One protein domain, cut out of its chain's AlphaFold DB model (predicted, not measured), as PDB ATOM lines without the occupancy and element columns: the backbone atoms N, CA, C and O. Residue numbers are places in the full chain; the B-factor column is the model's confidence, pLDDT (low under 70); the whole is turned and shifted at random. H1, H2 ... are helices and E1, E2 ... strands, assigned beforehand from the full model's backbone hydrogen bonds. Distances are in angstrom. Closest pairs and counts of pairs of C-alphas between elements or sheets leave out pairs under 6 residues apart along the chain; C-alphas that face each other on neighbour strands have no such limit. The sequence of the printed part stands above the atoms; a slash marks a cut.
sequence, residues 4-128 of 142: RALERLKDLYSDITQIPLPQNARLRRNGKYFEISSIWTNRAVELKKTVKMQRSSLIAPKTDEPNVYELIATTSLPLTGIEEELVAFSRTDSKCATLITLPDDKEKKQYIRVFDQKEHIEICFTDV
ATOM      1  N   ARG A   4      53.218  38.746  10.175       91.31
ATOM      2  CA  ARG A   4      52.368  38.038   9.198       91.31
ATOM      3  C   ARG A   4      50.890  37.980   9.586       91.31
ATOM      4  O   ARG A   4      50.026  37.982   8.717       91.31
ATOM      5  N   ALA A   5      50.584  37.866  10.879       91.25
ATOM      6  CA  ALA A   5      49.198  37.853  11.340       91.25
ATOM      7  C   ALA A   5      48.557  39.241  11.200       91.25
ATOM      8  O   ALA A   5      47.376  39.334  10.882       91.25
ATOM      9  N   LEU A   6      49.343  40.306  11.395       92.19
ATOM     10  CA  LEU A   6      48.890  41.681  11.215       92.19
ATOM     11  C   LEU A   6      48.658  42.021   9.738       92.19
ATOM     12  O   LEU A   6      47.638  42.623   9.418       92.19
ATOM     13  N   GLU A   7      49.558  41.599   8.849       90.25
ATOM     14  CA  GLU A   7      49.398  41.753   7.394       90.25
ATOM     15  C   GLU A   7      48.120  41.063   6.912       90.25
ATOM     16  O   GLU A   7      47.258  41.710   6.331       90.25
ATOM     17  N   ARG A   8      47.914  39.792   7.288       90.12
ATOM     18  CA  ARG A   8      46.680  39.062   6.949       90.12
ATOM     19  C   ARG A   8      45.415  39.731   7.477       90.12
ATOM     20  O   ARG A   8      44.394  39.713   6.801       90.12
ATOM     21  N   LEU A   9      45.458  40.288   8.688       90.25
ATOM     22  CA  LEU A   9      44.310  40.986   9.264       90.25
ATOM     23  C   LEU A   9      44.002  42.280   8.502       90.25
ATOM     24  O   LEU A   9      42.836  42.579   8.254       90.25
ATOM     25  N   LYS A  10      45.039  43.034   8.126       86.38
ATOM     26  CA  LYS A  10      44.913  44.238   7.300       86.38
ATOM     27  C   LYS A  10      44.323  43.901   5.930       86.38
ATOM     28  O   LYS A  10      43.407  44.598   5.496       86.38
ATOM     29  N   ASP A  11      44.823  42.854   5.282       82.69
ATOM     30  CA  ASP A  11      44.345  42.421   3.966       82.69
ATOM     31  C   ASP A  11      42.872  42.007   4.052       82.69
ATOM     32  O   ASP A  11      42.037  42.563   3.347       82.69
ATOM     33  N   LEU A  12      42.511  41.173   5.036       86.00
ATOM     34  CA  LEU A  12      41.124  40.761   5.261       86.00
ATOM     35  C   LEU A  12      40.188  41.951   5.529       86.00
ATOM     36  O   LEU A  12      39.071  42.001   5.017       86.00
ATOM     37  N   TYR A  13      40.620  42.917   6.342       83.50
ATOM     38  CA  TYR A  13      39.837  44.128   6.584       83.50
ATOM     39  C   TYR A  13      39.663  44.952   5.302       83.50
ATOM     40  O   TYR A  13      38.575  45.467   5.035       83.50
ATOM     41  N   SER A  14      40.716  45.057   4.494       74.88
ATOM     42  CA  SER A  14      40.678  45.765   3.213       74.88
ATOM     43  C   SER A  14      39.685  45.099   2.256       74.88
ATOM     44  O   SER A  14      38.820  45.786   1.719       74.88
ATOM     45  N   ASP A  15      39.704  43.770   2.159       77.69
ATOM     46  CA  ASP A  15      38.773  43.003   1.324       77.69
ATOM     47  C   ASP A  15      37.312  43.208   1.761       77.69
ATOM     48  O   ASP A  15      36.433  43.491   0.944       77.69
ATOM     49  N   ILE A  16      37.035  43.129   3.069       79.81
ATOM     50  CA  ILE A  16      35.670  43.269   3.607       79.81
ATOM     51  C   ILE A  16      35.147  44.701   3.442       79.81
ATOM     52  O   ILE A  16      33.966  44.912   3.155       79.81
ATOM     53  N   THR A  17      35.999  45.710   3.631       72.62
ATOM     54  CA  THR A  17      35.574  47.118   3.539       72.62
ATOM     55  C   THR A  17      35.271  47.579   2.118       72.62
ATOM     56  O   THR A  17      34.587  48.594   1.951       72.62
ATOM     57  N   GLN A  18      35.720  46.826   1.112       71.38
ATOM     58  CA  GLN A  18      35.481  47.105  -0.301       71.38
ATOM     59  C   GLN A  18      34.253  46.387  -0.874       71.38
ATOM     60  O   GLN A  18      33.946  46.578  -2.052       71.38
ATOM     61  N   ILE A  19      33.512  45.615  -0.065       79.00
ATOM     62  CA  ILE A  19      32.300  44.933  -0.529       79.00
ATOM     63  C   ILE A  19      31.278  45.978  -1.020       79.00
ATOM     64  O   ILE A  19      30.810  46.810  -0.231       79.00
ATOM     65  N   PRO A  20      30.913  45.954  -2.314       79.81
ATOM     66  CA  PRO A  20      29.985  46.914  -2.884       79.81
ATOM     67  C   PRO A  20      28.556  46.647  -2.400       79.81
ATOM     68  O   PRO A  20      28.102  45.504  -2.334       79.81
ATOM     69  N   LEU A  21      27.811  47.713  -2.106       85.50
ATOM     70  CA  LEU A  21      26.414  47.634  -1.679       85.50
ATOM     71  C   LEU A  21      25.478  47.930  -2.860       85.50
ATOM     72  O   LEU A  21      25.557  49.027  -3.420       85.50
ATOM     73  N   PRO A  22      24.568  47.016  -3.242       87.44
ATOM     74  CA  PRO A  22      23.626  47.278  -4.323       87.44
ATOM     75  C   PRO A  22      22.676  48.410  -3.920       87.44
ATOM     76  O   PRO A  22      22.183  48.446  -2.795       87.44
ATOM     77  N   GLN A  23      22.429  49.353  -4.829       89.69
ATOM     78  CA  GLN A  23      21.519  50.481  -4.591       89.69
ATOM     79  C   GLN A  23      20.211  50.309  -5.342       89.69
ATOM     80  O   GLN A  23      19.128  50.384  -4.770       89.69
ATOM     81  N   ASN A  24      20.315  50.122  -6.650       90.38
ATOM     82  CA  ASN A  24      19.175  49.939  -7.524       90.38
ATOM     83  C   ASN A  24      19.607  49.174  -8.769       90.38
ATOM     84  O   ASN A  24      20.792  49.100  -9.102       90.38
ATOM     85  N   ALA A  25      18.625  48.606  -9.451       91.38
ATOM     86  CA  ALA A  25      18.815  47.986 -10.742       91.38
ATOM     87  C   ALA A  25      17.630  48.316 -11.639       91.38
ATOM     88  O   ALA A  25      16.493  48.454 -11.182       91.38
ATOM     89  N   ARG A  26      17.902  48.434 -12.932       92.94
ATOM     90  CA  ARG A  26      16.894  48.597 -13.964       92.94
ATOM     91  C   ARG A  26      17.079  47.511 -15.001       92.94
ATOM     92  O   ARG A  26      18.146  47.380 -15.588       92.94
ATOM     93  N   LEU A  27      16.000  46.788 -15.252       94.75
ATOM     94  CA  LEU A  27      15.923  45.803 -16.312       94.75
ATOM     95  C   LEU A  27      15.227  46.426 -17.524       94.75
ATOM     96  O   LEU A  27      14.182  47.071 -17.403       94.75
ATOM     97  N   ARG A  28      15.835  46.270 -18.696       94.56
ATOM     98  CA  ARG A  28      15.313  46.706 -19.990       94.56
ATOM     99  C   ARG A  28      15.350  45.528 -20.945       94.56
ATOM    100  O   ARG A  28      16.302  44.757 -20.950       94.56
ATOM    101  N   ARG A  29      14.314  45.385 -21.762       92.69
ATOM    102  CA  ARG A  29      14.262  44.355 -22.798       92.69
ATOM    103  C   ARG A  29      14.541  44.994 -24.151       92.69
ATOM    104  O   ARG A  29      13.884  45.970 -24.503       92.69
ATOM    105  N   ASN A  30      15.471  44.418 -24.902       89.31
ATOM    106  CA  ASN A  30      15.746  44.787 -26.284       89.31
ATOM    107  C   ASN A  30      15.680  43.533 -27.167       89.31
ATOM    108  O   ASN A  30      16.618  42.737 -27.240       89.31
ATOM    109  N   GLY A  31      14.518  43.312 -27.787       89.50
ATOM    110  CA  GLY A  31      14.235  42.098 -28.550       89.50
ATOM    111  C   GLY A  31      14.330  40.836 -27.684       89.50
ATOM    112  O   GLY A  31      13.555  40.658 -26.734       89.50
ATOM    113  N   LYS A  32      15.278  39.956 -28.030       89.12
ATOM    114  CA  LYS A  32      15.566  38.722 -27.281       89.12
ATOM    115  C   LYS A  32      16.508  38.927 -26.093       89.12
ATOM    116  O   LYS A  32      16.639  38.022 -25.286       89.12
ATOM    117  N   TYR A  33      17.150  40.083 -25.983       92.19
ATOM    118  CA  TYR A  33      18.119  40.357 -24.931       92.19
ATOM    119  C   TYR A  33      17.481  41.127 -23.778       92.19
ATOM    120  O   TYR A  33      16.586  41.955 -23.982       92.19
ATOM    121  N   PHE A  34      17.988  40.896 -22.573       94.06
ATOM    122  CA  PHE A  34      17.718  41.735 -21.418       94.06
ATOM    123  C   PHE A  34      18.998  42.446 -21.003       94.06
ATOM    124  O   PHE A  34      20.029  41.821 -20.768       94.06
ATOM    125  N   GLU A  35      18.911  43.763 -20.914       93.94
ATOM    126  CA  GLU A  35      19.938  44.618 -20.346       93.94
ATOM    127  C   GLU A  35      19.574  44.904 -18.887       93.94
ATOM    128  O   GLU A  35      18.478  45.380 -18.581       93.94
ATOM    129  N   ILE A  36      20.496  44.612 -17.980       93.38
ATOM    130  CA  ILE A  36      20.367  44.857 -16.549       93.38
ATOM    131  C   ILE A  36      21.411  45.899 -16.177       93.38
ATOM    132  O   ILE A  36      22.599  45.596 -16.123       93.38
ATOM    133  N   SER A  37      20.973  47.127 -15.917       91.44
ATOM    134  CA  SER A  37      21.834  48.196 -15.413       91.44
ATOM    135  C   SER A  37      21.692  48.281 -13.898       91.44
ATOM    136  O   SER A  37      20.635  48.659 -13.399       91.44
ATOM    137  N   SER A  38      22.750  47.958 -13.166       90.94
ATOM    138  CA  SER A  38      22.792  47.965 -11.705       90.94
ATOM    139  C   SER A  38      23.745  49.039 -11.202       90.94
ATOM    140  O   SER A  38      24.867  49.159 -11.693       90.94
ATOM    141  N   ILE A  39      23.321  49.795 -10.193       89.38
ATOM    142  CA  ILE A  39      24.161  50.762  -9.491       89.38
ATOM    143  C   ILE A  39      24.573  50.164  -8.153       89.38
ATOM    144  O   ILE A  39      23.737  49.731  -7.355       89.38
ATOM    145  N   TRP A  40      25.873  50.188  -7.908       87.12
ATOM    146  CA  TRP A  40      26.517  49.731  -6.691       87.12
ATOM    147  C   TRP A  40      27.196  50.906  -6.008       87.12
ATOM    148  O   TRP A  40      27.726  51.803  -6.659       87.12
ATOM    149  N   THR A  41      27.175  50.904  -4.688       86.06
ATOM    150  CA  THR A  41      27.870  51.877  -3.861       86.06
ATOM    151  C   THR A  41      29.115  51.232  -3.280       86.06
ATOM    152  O   THR A  41      29.016  50.247  -2.550       86.06
ATOM    153  N   ASN A  42      30.274  51.827  -3.542       80.25
ATOM    154  CA  ASN A  42      31.565  51.348  -3.069       80.25
ATOM    155  C   ASN A  42      32.178  52.377  -2.116       80.25
ATOM    156  O   ASN A  42      31.976  53.588  -2.253       80.25
ATOM    157  N   ARG A  43      32.960  51.901  -1.146       77.31
ATOM    158  CA  ARG A  43      33.788  52.772  -0.307       77.31
ATOM    159  C   ARG A  43      35.146  52.966  -0.972       77.31
ATOM    160  O   ARG A  43      35.942  52.041  -1.030       77.31
ATOM    161  N   ALA A  44      35.405  54.183  -1.440       77.44
ATOM    162  CA  ALA A  44      36.720  54.608  -1.896       77.44
ATOM    163  C   ALA A  44      37.543  55.036  -0.675       77.44
ATOM    164  O   ALA A  44      37.489  56.198  -0.264       77.44
ATOM    165  N   VAL A  45      38.249  54.082  -0.061       75.88
ATOM    166  CA  VAL A  45      38.970  54.293   1.207       75.88
ATOM    167  C   VAL A  45      39.993  55.426   1.087       75.88
ATOM    168  O   VAL A  45      39.990  56.327   1.924       75.88
ATOM    169  N   GLU A  46      40.774  55.450   0.003       76.94
ATOM    170  CA  GLU A  46      41.781  56.493  -0.257       76.94
ATOM    171  C   GLU A  46      41.168  57.889  -0.435       76.94
ATOM    172  O   GLU A  46      41.696  58.883   0.062       76.94
ATOM    173  N   LEU A  47      39.993  57.979  -1.067       76.31
ATOM    174  CA  LEU A  47      39.273  59.250  -1.205       76.31
ATOM    175  C   LEU A  47      38.519  59.653   0.065       76.31
ATOM    176  O   LEU A  47      37.988  60.764   0.123       76.31
ATOM    177  N   LYS A  48      38.398  58.751   1.050       79.12
ATOM    178  CA  LYS A  48      37.492  58.877   2.205       79.12
ATOM    179  C   LYS A  48      36.060  59.227   1.783       79.12
ATOM    180  O   LYS A  48      35.350  59.953   2.477       79.12
ATOM    181  N   LYS A  49      35.640  58.727   0.619       76.50
ATOM    182  CA  LYS A  49      34.348  59.027  -0.001       76.50
ATOM    183  C   LYS A  49      33.631  57.751  -0.402       76.50
ATOM    184  O   LYS A  49      34.216  56.687  -0.597       76.50
ATOM    185  N   THR A  50      32.326  57.881  -0.544       78.69
ATOM    186  CA  THR A  50      31.483  56.859  -1.138       78.69
ATOM    187  C   THR A  50      31.315  57.171  -2.613       78.69
ATOM    188  O   THR A  50      31.015  58.305  -2.980       78.69
ATOM    189  N   VAL A  51      31.519  56.167  -3.453       79.00
ATOM    190  CA  VAL A  51      31.518  56.315  -4.905       79.00
ATOM    191  C   VAL A  51      30.530  55.327  -5.513       79.00
ATOM    192  O   VAL A  51      30.301  54.250  -4.962       79.00
ATOM    193  N   LYS A  52      29.896  55.702  -6.624       82.81
ATOM    194  CA  LYS A  52      28.909  54.853  -7.299       82.81
ATOM    195  C   LYS A  52      29.537  54.197  -8.507       82.81
ATOM    196  O   LYS A  52      30.154  54.877  -9.311       82.81
ATOM    197  N   MET A  53      29.330  52.903  -8.649       82.31
ATOM    198  CA  MET A  53      29.733  52.127  -9.806       82.31
ATOM    199  C   MET A  53      28.492  51.665 -10.554       82.31
ATOM    200  O   MET A  53      27.541  51.183  -9.938       82.31
ATOM    201  N   GLN A  54      28.511  51.758 -11.879       85.81
ATOM    202  CA  GLN A  54      27.471  51.165 -12.706       85.81
ATOM    203  C   GLN A  54      27.982  49.869 -13.334       85.81
ATOM    204  O   GLN A  54      29.094  49.801 -13.855       85.81
ATOM    205  N   ARG A  55      27.158  48.827 -13.295       87.75
ATOM    206  CA  ARG A  55      27.393  47.558 -13.976       87.75
ATOM    207  C   ARG A  55      26.236  47.309 -14.930       87.75
ATOM    208  O   ARG A  55      25.092  47.288 -14.489       87.75
ATOM    209  N   SER A  56      26.533  47.116 -16.206       89.31
ATOM    210  CA  SER A  56      25.550  46.692 -17.200       89.31
ATOM    211  C   SER A  56      25.817  45.245 -17.581       89.31
ATOM    212  O   SER A  56      26.902  44.922 -18.057       89.31
ATOM    213  N   SER A  57      24.832  44.379 -17.375       91.50
ATOM    214  CA  SER A  57      24.872  42.973 -17.772       91.50
ATOM    215  C   SER A  57      23.874  42.726 -18.895       91.50
ATOM    216  O   SER A  57      22.729  43.168 -18.823       91.50
ATOM    217  N   LEU A  58      24.306  42.011 -19.926       93.12
ATOM    218  CA  LEU A  58      23.474  41.579 -21.039       93.12
ATOM    219  C   LEU A  58      23.229  40.080 -20.902       93.12
ATOM    220  O   LEU A  58      24.179  39.299 -20.932       93.12
ATOM    221  N   ILE A  59      21.968  39.683 -20.775       94.81
ATOM    222  CA  ILE A  59      21.569  38.275 -20.746       94.81
ATOM    223  C   ILE A  59      20.697  37.946 -21.960       94.81
ATOM    224  O   ILE A  59      19.956  38.799 -22.464       94.81
ATOM    225  N   ALA A  60      20.774  36.707 -22.431       94.06
ATOM    226  CA  ALA A  60      19.965  36.194 -23.534       94.06
ATOM    227  C   ALA A  60      19.407  34.808 -23.189       94.06
ATOM    228  O   ALA A  60      19.989  34.124 -22.354       94.06
ATOM    229  N   PRO A  61      18.298  34.378 -23.810       93.12
ATOM    230  CA  PRO A  61      17.844  33.001 -23.719       93.12
ATOM    231  C   PRO A  61      18.951  32.054 -24.169       93.12
ATOM    232  O   PRO A  61      19.546  32.269 -25.229       93.12
ATOM    233  N   LYS A  62      19.198  31.016 -23.378       93.00
ATOM    234  CA  LYS A  62      20.138  29.962 -23.730       93.00
ATOM    235  C   LYS A  62      19.554  29.135 -24.874       93.00
ATOM    236  O   LYS A  62      18.361  28.820 -24.885       93.00
ATOM    237  N   THR A  63      20.389  28.811 -25.854       89.31
ATOM    238  CA  THR A  63      19.970  27.976 -26.988       89.31
ATOM    239  C   THR A  63      19.549  26.602 -26.464       89.31
ATOM    240  O   THR A  63      20.203  26.058 -25.579       89.31
ATOM    241  N   ASP A  64      18.433  26.077 -26.969       89.81
ATOM    242  CA  ASP A  64      17.879  24.755 -26.632       89.81
ATOM    243  C   ASP A  64      17.359  24.557 -25.192       89.81
ATOM    244  O   ASP A  64      16.870  23.477 -24.862       89.81
ATOM    245  N   GLU A  65      17.359  25.594 -24.345       91.69
ATOM    246  CA  GLU A  65      16.831  25.524 -22.974       91.69
ATOM    247  C   GLU A  65      15.756  26.600 -22.726       91.69
ATOM    248  O   GLU A  65      16.067  27.743 -22.369       91.69
ATOM    249  N   PRO A  66      14.460  26.272 -22.899       81.94
ATOM    250  CA  PRO A  66      13.388  27.236 -22.688       81.94
ATOM    251  C   PRO A  66      13.362  27.720 -21.232       81.94
ATOM    252  O   PRO A  66      13.465  26.934 -20.294       81.94
ATOM    253  N   ASN A  67      13.174  29.031 -21.050       85.44
ATOM    254  CA  ASN A  67      13.189  29.745 -19.762       85.44
ATOM    255  C   ASN A  67      14.550  29.837 -19.055       85.44
ATOM    256  O   ASN A  67      14.616  30.409 -17.965       85.44
ATOM    257  N   VAL A  68      15.632  29.350 -19.664       93.19
ATOM    258  CA  VAL A  68      16.989  29.555 -19.151       93.19
ATOM    259  C   VAL A  68      17.612  30.752 -19.858       93.19
ATOM    260  O   VAL A  68      17.517  30.891 -21.077       93.19
ATOM    261  N   TYR A  69      18.247  31.629 -19.086       91.50
ATOM    262  CA  TYR A  69      18.996  32.771 -19.600       91.50
ATOM    263  C   TYR A  69      20.472  32.609 -19.260       91.50
ATOM    264  O   TYR A  69      20.816  32.202 -18.151       91.50
ATOM    265  N   GLU A  70      21.336  32.963 -20.199       93.25
ATOM    266  CA  GLU A  70      22.780  33.000 -20.018       93.25
ATOM    267  C   GLU A  70      23.303  34.436 -20.056       93.25
ATOM    268  O   GLU A  70      22.759  35.313 -20.737       93.25
ATOM    269  N   LEU A  71      24.367  34.677 -19.295       91.56
ATOM    270  CA  LEU A  71      25.082  35.942 -19.304       91.56
ATOM    271  C   LEU A  71      25.966  36.011 -20.548       91.56
ATOM    272  O   LEU A  71      26.905  35.234 -20.688       91.56
ATOM    273  N   ILE A  72      25.683  36.973 -21.421       90.75
ATOM    274  CA  ILE A  72      26.452  37.213 -22.643       90.75
ATOM    275  C   ILE A  72      27.658  38.099 -22.349       90.75
ATOM    276  O   ILE A  72      28.765  37.829 -22.806       90.75
ATOM    277  N   ALA A  73      27.442  39.176 -21.595       87.00
ATOM    278  CA  ALA A  73      28.492  40.126 -21.262       87.00
ATOM    279  C   ALA A  73      28.151  40.902 -19.993       87.00
ATOM    280  O   ALA A  73      26.981  41.160 -19.703       87.00
ATOM    281  N   THR A  74      29.187  41.344 -19.287       86.44
ATOM    282  CA  THR A  74      29.070  42.361 -18.245       86.44
ATOM    283  C   THR A  74      30.104  43.442 -18.494       86.44
ATOM    284  O   THR A  74      31.276  43.151 -18.715       86.44
ATOM    285  N   THR A  75      29.678  44.695 -18.416       83.00
ATOM    286  CA  THR A  75      30.550  45.862 -18.485       83.00
ATOM    287  C   THR A  75      30.422  46.650 -17.194       83.00
ATOM    288  O   THR A  75      29.320  46.988 -16.756       83.00
ATOM    289  N   SER A  76      31.560  46.950 -16.583       79.88
ATOM    290  CA  SER A  76      31.648  47.777 -15.390       79.88
ATOM    291  C   SER A  76      32.158  49.163 -15.774       79.88
ATOM    292  O   SER A  76      33.270  49.308 -16.282       79.88
ATOM    293  N   LEU A  77      31.342  50.186 -15.531       73.62
ATOM    294  CA  LEU A  77      31.696  51.581 -15.766       73.62
ATOM    295  C   LEU A  77      32.227  52.213 -14.465       73.62
ATOM    296  O   LEU A  77      31.667  51.946 -13.391       73.62
ATOM    297  N   PRO A  78      33.309  53.014 -14.544       67.25
ATOM    298  CA  PRO A  78      33.870  53.731 -13.404       67.25
ATOM    299  C   PRO A  78      32.930  54.842 -12.903       67.25
ATOM    300  O   PRO A  78      31.756  54.915 -13.265       67.25
ATOM    301  N   LEU A  79      33.416  55.610 -11.934       64.88
ATOM    302  CA  LEU A  79      32.606  56.219 -10.897       64.88
ATOM    303  C   LEU A  79      31.785  57.396 -11.428       64.88
ATOM    304  O   LEU A  79      32.319  58.416 -11.843       64.88
ATOM    305  N   THR A  80      30.460  57.314 -11.354       55.28
ATOM    306  CA  THR A  80      29.626  58.484 -11.663       55.28
ATOM    307  C   THR A  80      29.749  59.500 -10.526       55.28
ATOM    308  O   THR A  80      29.300  59.209  -9.411       55.28
ATOM    309  N   GLY A  81      30.323  60.675 -10.798       58.38
ATOM    310  CA  GLY A  81      30.350  61.808  -9.862       58.38
ATOM    311  C   GLY A  81      31.716  62.446  -9.601       58.38
ATOM    312  O   GLY A  81      31.805  63.269  -8.693       58.38
ATOM    313  N   ILE A  82      32.763  62.084 -10.349       63.03
ATOM    314  CA  ILE A  82      34.044  62.799 -10.328       63.03
ATOM    315  C   ILE A  82      34.251  63.456 -11.694       63.03
ATOM    316  O   ILE A  82      34.101  62.808 -12.725       63.03
ATOM    317  N   GLU A  83      34.505  64.766 -11.696       62.47
ATOM    318  CA  GLU A  83      34.473  65.598 -12.909       62.47
ATOM    319  C   GLU A  83      35.715  65.426 -13.800       62.47
ATOM    320  O   GLU A  83      35.609  65.551 -15.018       62.47
ATOM    321  N   GLU A  84      36.872  65.083 -13.221       74.38
ATOM    322  CA  GLU A  84      38.127  64.877 -13.956       74.38
ATOM    323  C   GLU A  84      38.625  63.429 -13.812       74.38
ATOM    324  O   GLU A  84      39.441  63.107 -12.941       74.38
ATOM    325  N   GLU A  85      38.146  62.547 -14.693       81.50
ATOM    326  CA  GLU A  85      38.623  61.167 -14.815       81.50
ATOM    327  C   GLU A  85      39.242  60.907 -16.196       81.50
ATOM    328  O   GLU A  85      38.662  61.235 -17.232       81.50
ATOM    329  N   LEU A  86      40.413  60.265 -16.217       82.88
ATOM    330  CA  LEU A  86      41.007  59.699 -17.429       82.88
ATOM    331  C   LEU A  86      41.044  58.184 -17.303       82.88
ATOM    332  O   LEU A  86      41.598  57.653 -16.343       82.88
ATOM    333  N   VAL A  87      40.478  57.483 -18.282       86.38
ATOM    334  CA  VAL A  87      40.374  56.021 -18.273       86.38
ATOM    335  C   VAL A  87      41.236  55.433 -19.383       86.38
ATOM    336  O   VAL A  87      41.168  55.868 -20.530       86.38
ATOM    337  N   ALA A  88      42.021  54.414 -19.046       88.12
ATOM    338  CA  ALA A  88      42.778  53.605 -19.990       88.12
ATOM    339  C   ALA A  88      42.458  52.120 -19.782       88.12
ATOM    340  O   ALA A  88      42.294  51.660 -18.651       88.12
ATOM    341  N   PHE A  89      42.395  51.358 -20.870       87.38
ATOM    342  CA  PHE A  89      42.104  49.925 -20.845       87.38
ATOM    343  C   PHE A  89      43.356  49.115 -21.180       87.38
ATOM    344  O   PHE A  89      44.226  49.558 -21.934       87.38
ATOM    345  N   SER A  90      43.468  47.919 -20.599       90.12
ATOM    346  CA  SER A  90      44.492  46.960 -21.008       90.12
ATOM    347  C   SER A  90      44.205  46.448 -22.422       90.12
ATOM    348  O   SER A  90      43.071  46.473 -22.878       90.12
ATOM    349  N   ARG A  91      45.217  45.907 -23.114       88.38
ATOM    350  CA  ARG A  91      45.072  45.405 -24.498       88.38
ATOM    351  C   ARG A  91      43.932  44.390 -24.688       88.38
ATOM    352  O   ARG A  91      43.457  44.213 -25.799       88.38
ATOM    353  N   THR A  92      43.561  43.660 -23.638       87.50
ATOM    354  CA  THR A  92      42.503  42.637 -23.687       87.50
ATOM    355  C   THR A  92      41.204  43.106 -23.028       87.50
ATOM    356  O   THR A  92      40.394  42.255 -22.670       87.50
ATOM    357  N   ASP A  93      41.093  44.395 -22.699       82.56
ATOM    358  CA  ASP A  93      40.004  45.013 -21.929       82.56
ATOM    359  C   ASP A  93      39.702  44.335 -20.579       82.56
ATOM    360  O   ASP A  93      38.663  44.545 -19.961       82.56
ATOM    361  N   SER A  94      40.639  43.526 -20.071       87.38
ATOM    362  CA  SER A  94      40.463  42.765 -18.826       87.38
ATOM    363  C   SER A  94      40.637  43.625 -17.584       87.38
ATOM    364  O   SER A  94      40.190  43.254 -16.504       87.38
ATOM    365  N   LYS A  95      41.322  44.759 -17.723       89.50
ATOM    366  CA  LYS A  95      41.598  45.703 -16.647       89.50
ATOM    367  C   LYS A  95      41.403  47.107 -17.181       89.50
ATOM    368  O   LYS A  95      41.766  47.381 -18.327       89.50
ATOM    369  N   CYS A  96      40.894  47.992 -16.341       88.88
ATOM    370  CA  CYS A  96      40.917  49.420 -16.606       88.88
ATOM    371  C   CYS A  96      41.676  50.147 -15.499       88.88
ATOM    372  O   CYS A  96      41.568  49.808 -14.320       88.88
ATOM    373  N   ALA A  97      42.467  51.132 -15.901       89.38
ATOM    374  CA  ALA A  97      43.080  52.100 -15.016       89.38
ATOM    375  C   ALA A  97      42.314  53.419 -15.141       89.38
ATOM    376  O   ALA A  97      41.958  53.836 -16.243       89.38
ATOM    377  N   THR A  98      42.049  54.073 -14.021       87.94
ATOM    378  CA  THR A  98      41.412  55.386 -13.961       87.94
ATOM    379  C   THR A  98      42.308  56.318 -13.164       87.94
ATOM    380  O   THR A  98      42.603  56.042 -12.001       87.94
ATOM    381  N   LEU A  99      42.757  57.402 -13.792       87.44
ATOM    382  CA  LEU A  99      43.355  58.534 -13.099       87.44
ATOM    383  C   LEU A  99      42.225  59.471 -12.685       87.44
ATOM    384  O   LEU A  99      41.495  59.976 -13.534       87.44
ATOM    385  N   ILE A 100      42.106  59.695 -11.387       86.00
ATOM    386  CA  ILE A 100      41.097  60.547 -10.775       86.00
ATOM    387  C   ILE A 100      41.809  61.805 -10.293       86.00
ATOM    388  O   ILE A 100      42.694  61.714  -9.440       86.00
ATOM    389  N   THR A 101      41.431  62.968 -10.818       84.31
ATOM    390  CA  THR A 101      41.938  64.258 -10.336       84.31
ATOM    391  C   THR A 101      40.842  64.959  -9.548       84.31
ATOM    392  O   THR A 101      39.722  65.129 -10.023       84.31
ATOM    393  N   LEU A 102      41.153  65.338  -8.311       82.44
ATOM    394  CA  LEU A 102      40.267  66.159  -7.499       82.44
ATOM    395  C   LEU A 102      40.807  67.592  -7.474       82.44
ATOM    396  O   LEU A 102      41.952  67.792  -7.044       82.44
ATOM    397  N   PRO A 103      40.011  68.589  -7.899       72.81
ATOM    398  CA  PRO A 103      40.360  69.979  -7.666       72.81
ATOM    399  C   PRO A 103      40.312  70.235  -6.153       72.81
ATOM    400  O   PRO A 103      39.271  70.076  -5.518       72.81
ATOM    401  N   ASP A 104      41.455  70.577  -5.564       68.31
ATOM    402  CA  ASP A 104      41.559  71.117  -4.204       68.31
ATOM    403  C   ASP A 104      42.042  72.569  -4.335       68.31
ATOM    404  O   ASP A 104      42.862  72.871  -5.210       68.31
ATOM    405  N   ASP A 105      41.596  73.462  -3.450       62.66
ATOM    406  CA  ASP A 105      41.861  74.916  -3.513       62.66
ATOM    407  C   ASP A 105      43.359  75.278  -3.409       62.66
ATOM    408  O   ASP A 105      43.751  76.436  -3.567       62.66
ATOM    409  N   LYS A 106      44.223  74.299  -3.112       67.69
ATOM    410  CA  LYS A 106      45.672  74.482  -2.927       67.69
ATOM    411  C   LYS A 106      46.533  73.538  -3.769       67.69
ATOM    412  O   LYS A 106      47.631  73.932  -4.173       67.69
ATOM    413  N   GLU A 107      46.087  72.300  -4.007       68.69
ATOM    414  CA  GLU A 107      46.863  71.246  -4.682       68.69
ATOM    415  C   GLU A 107      45.967  70.301  -5.483       68.69
ATOM    416  O   GLU A 107      44.975  69.802  -4.974       68.69
ATOM    417  N   LYS A 108      46.337  69.972  -6.722       75.25
ATOM    418  CA  LYS A 108      45.630  68.920  -7.460       75.25
ATOM    419  C   LYS A 108      45.986  67.565  -6.858       75.25
ATOM    420  O   LYS A 108      47.110  67.101  -7.048       75.25
ATOM    421  N   LYS A 109      45.045  66.939  -6.150       85.25
ATOM    422  CA  LYS A 109      45.215  65.558  -5.690       85.25
ATOM    423  C   LYS A 109      44.896  64.607  -6.822       85.25
ATOM    424  O   LYS A 109      43.880  64.765  -7.501       85.25
ATOM    425  N   GLN A 110      45.764  63.631  -7.014       87.06
ATOM    426  CA  GLN A 110      45.648  62.656  -8.083       87.06
ATOM    427  C   GLN A 110      45.695  61.258  -7.505       87.06
ATOM    428  O   GLN A 110      46.550  60.943  -6.685       87.06
ATOM    429  N   TYR A 111      44.793  60.409  -7.971       86.88
ATOM    430  CA  TYR A 111      44.718  59.027  -7.539       86.88
ATOM    431  C   TYR A 111      44.687  58.112  -8.751       86.88
ATOM    432  O   TYR A 111      44.008  58.405  -9.734       86.88
ATOM    433  N   ILE A 112      45.384  56.984  -8.668       88.94
ATOM    434  CA  ILE A 112      45.251  55.902  -9.639       88.94
ATOM    435  C   ILE A 112      44.394  54.809  -9.031       88.94
ATOM    436  O   ILE A 112      44.632  54.349  -7.915       88.94
ATOM    437  N   ARG A 113      43.418  54.368  -9.815       87.19
ATOM    438  CA  ARG A 113      42.573  53.221  -9.530       87.19
ATOM    439  C   ARG A 113      42.742  52.186 -10.630       87.19
ATOM    440  O   ARG A 113      42.709  52.540 -11.803       87.19
ATOM    441  N   VAL A 114      42.893  50.916 -10.274       88.06
ATOM    442  CA  VAL A 114      42.926  49.793 -11.218       88.06
ATOM    443  C   VAL A 114      41.821  48.820 -10.859       88.06
ATOM    444  O   VAL A 114      41.719  48.380  -9.714       88.06
ATOM    445  N   PHE A 115      41.007  48.468 -11.844       85.56
ATOM    446  CA  PHE A 115      39.856  47.597 -11.678       85.56
ATOM    447  C   PHE A 115      39.951  46.402 -12.628       85.56
ATOM    448  O   PHE A 115      40.259  46.572 -13.812       85.56
ATOM    449  N   ASP A 116      39.694  45.200 -12.115       86.94
ATOM    450  CA  ASP A 116      39.566  43.995 -12.929       86.94
ATOM    451  C   ASP A 116      38.144  43.901 -13.484       86.94
ATOM    452  O   ASP A 116      37.175  43.779 -12.736       86.94
ATOM    453  N   GLN A 117      38.010  43.969 -14.805       82.56
ATOM    454  CA  GLN A 117      36.714  43.917 -15.481       82.56
ATOM    455  C   GLN A 117      36.118  42.505 -15.498       82.56
ATOM    456  O   GLN A 117      34.910  42.387 -15.671       82.56
ATOM    457  N   LYS A 118      36.927  41.447 -15.332       83.19
ATOM    458  CA  LYS A 118      36.439  40.057 -15.341       83.19
ATOM    459  C   LYS A 118      35.916  39.643 -13.977       83.19
ATOM    460  O   LYS A 118      34.798  39.155 -13.865       83.19
ATOM    461  N   GLU A 119      36.722  39.879 -12.951       82.56
ATOM    462  CA  GLU A 119      36.359  39.540 -11.570       82.56
ATOM    463  C   GLU A 119      35.441  40.601 -10.945       82.56
ATOM    464  O   GLU A 119      34.810  40.377  -9.915       82.56
ATOM    465  N   HIS A 120      35.335  41.766 -11.587       77.31
ATOM    466  CA  HIS A 120      34.602  42.926 -11.102       77.31
ATOM    467  C   HIS A 120      35.037  43.386  -9.703       77.31
ATOM    468  O   HIS A 120      34.194  43.733  -8.866       77.31
ATOM    469  N   ILE A 121      36.351  43.433  -9.481       79.12
ATOM    470  CA  ILE A 121      36.978  43.852  -8.222       79.12
ATOM    471  C   ILE A 121      37.976  44.990  -8.440       79.12
ATOM    472  O   ILE A 121      38.582  45.132  -9.503       79.12
ATOM    473  N   GLU A 122      38.168  45.800  -7.406       82.19
ATOM    474  CA  GLU A 122      39.241  46.789  -7.356       82.19
ATOM    475  C   GLU A 122      40.558  46.094  -6.998       82.19
ATOM    476  O   GLU A 122      40.634  45.385  -6.003       82.19
ATOM    477  N   ILE A 123      41.587  46.271  -7.829       86.00
ATOM    478  CA  ILE A 123      42.923  45.699  -7.594       86.00
ATOM    479  C   ILE A 123      43.812  46.710  -6.867       86.00
ATOM    480  O   ILE A 123      44.658  46.345  -6.055       86.00
ATOM    481  N   CYS A 124      43.671  47.989  -7.208       85.19
ATOM    482  CA  CYS A 124      44.501  49.050  -6.663       85.19
ATOM    483  C   CYS A 124      43.702  50.341  -6.566       85.19
ATOM    484  O   CYS A 124      42.964  50.691  -7.488       85.19
ATOM    485  N   PHE A 125      43.920  51.068  -5.480       85.19
ATOM    486  CA  PHE A 125      43.559  52.464  -5.360       85.19
ATOM    487  C   PHE A 125      44.644  53.141  -4.541       85.19
ATOM    488  O   PHE A 125      44.918  52.717  -3.422       85.19
ATOM    489  N   THR A 126      45.320  54.131  -5.112       86.00
ATOM    490  CA  THR A 126      46.418  54.798  -4.424       86.00
ATOM    491  C   THR A 126      46.503  56.270  -4.789       86.00
ATOM    492  O   THR A 126      46.176  56.664  -5.912       86.00
ATOM    493  N   ASP A 127      46.937  57.074  -3.825       86.75
ATOM    494  CA  ASP A 127      47.309  58.469  -4.027       86.75
ATOM    495  C   ASP A 127      48.646  58.530  -4.784       86.75
ATOM    496  O   ASP A 127      49.650  57.960  -4.355       86.75
ATOM    497  N   VAL A 128      48.645  59.200  -5.934       86.75
ATOM    498  CA  VAL A 128      49.828  59.438  -6.775       86.75
ATOM    499  C   VAL A 128      50.167  60.924  -6.871       86.75
ATOM    500  O   VAL A 128      50.917  61.344  -7.756       86.75
TER     501      VAL A 128
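Overview. This is residues 4 to 128 of the 142 residues of an uncharacterized protein of Elaeophora elaphi (UniProt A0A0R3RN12). Two twisted sheets of four strands stand only partly face to face as a loose sandwich; the longer sheet, E1 to E4, runs on well past the smaller one, E5 to E8, and H1 sticks out of this body with residues 4 to 13. The long axis runs from the E3 to E4 hairpin loop at Asp 64 to the E6 to E7 loop at Lys 106. The printed part has 125 residues, with one named helix and then eight named strands along the chain; each sheet is antiparallel, in the order E1 E2 E3 E4 and E5 E6 E7 E8, and the class is mostly strand. The whole is loose, with a radius of gyration of the C-alphas of 17.4 A and spans of 58 by 39 by 31 A.

Arrangement. The larger sheet holds E1, residues 21 to 30, E2, residues 33 to 44, E3, residues 49 to 61, and E4, residues 69 to 80, a meander, each strand the antiparallel neighbour of the one before. N 26 and O 37 of E1 and E2 are 2.8 A apart, N 38 and O 55 of E2 and E3 2.8 A, and N 56 and O 75 of E3 and E4 2.8 A, each within hydrogen-bond range. E1 bends by 51 degrees at residue 24 and E4 by 60 degrees at residue 72. E5, residues 84 to 89, E6, residues 95 to 102, E7, residues 109 to 116, and E8, residues 121 to 127, form a second meander, with N 88 and O 97 2.9 A apart, N 98 and O 113 2.8 A and N 114 and O 124 2.8 A, within the same range. The two sheets are a sandwich, two sheets face to face, with strands at 33 degrees. The closest C-alphas of E4 and E6 are those of Pro 78 and Thr 98, 7.7 A. H1, residues 4 to 17, is not on either sheet, and every O i to N i+4 pair in it is within hydrogen-bond range.

Along the chain. H1 begins at C-alpha 4, (52.368, 38.038, 9.198), and is 19.9 A long. E1, E2, E3 and E4 measure 27.0, 32.9, 38.9 and 28.9 A; E3 begins at C-alpha 49, (34.348, 59.027, -0.001). E5, E6, E7 and E8 measure 16.9, 22.4, 23.4 and 18.4 A, and E8 ends at C-alpha 127, (47.309, 58.469, -4.027).

Size, cuts and confidence. The C-alphas of Asp 64 and Lys 106, the two farthest apart, are 61.7 A apart. The printed part has no cut, and no link is long. Mean pLDDT of the printed part is 84.1; residues 78 to 83 and 104 to 107 are under 70.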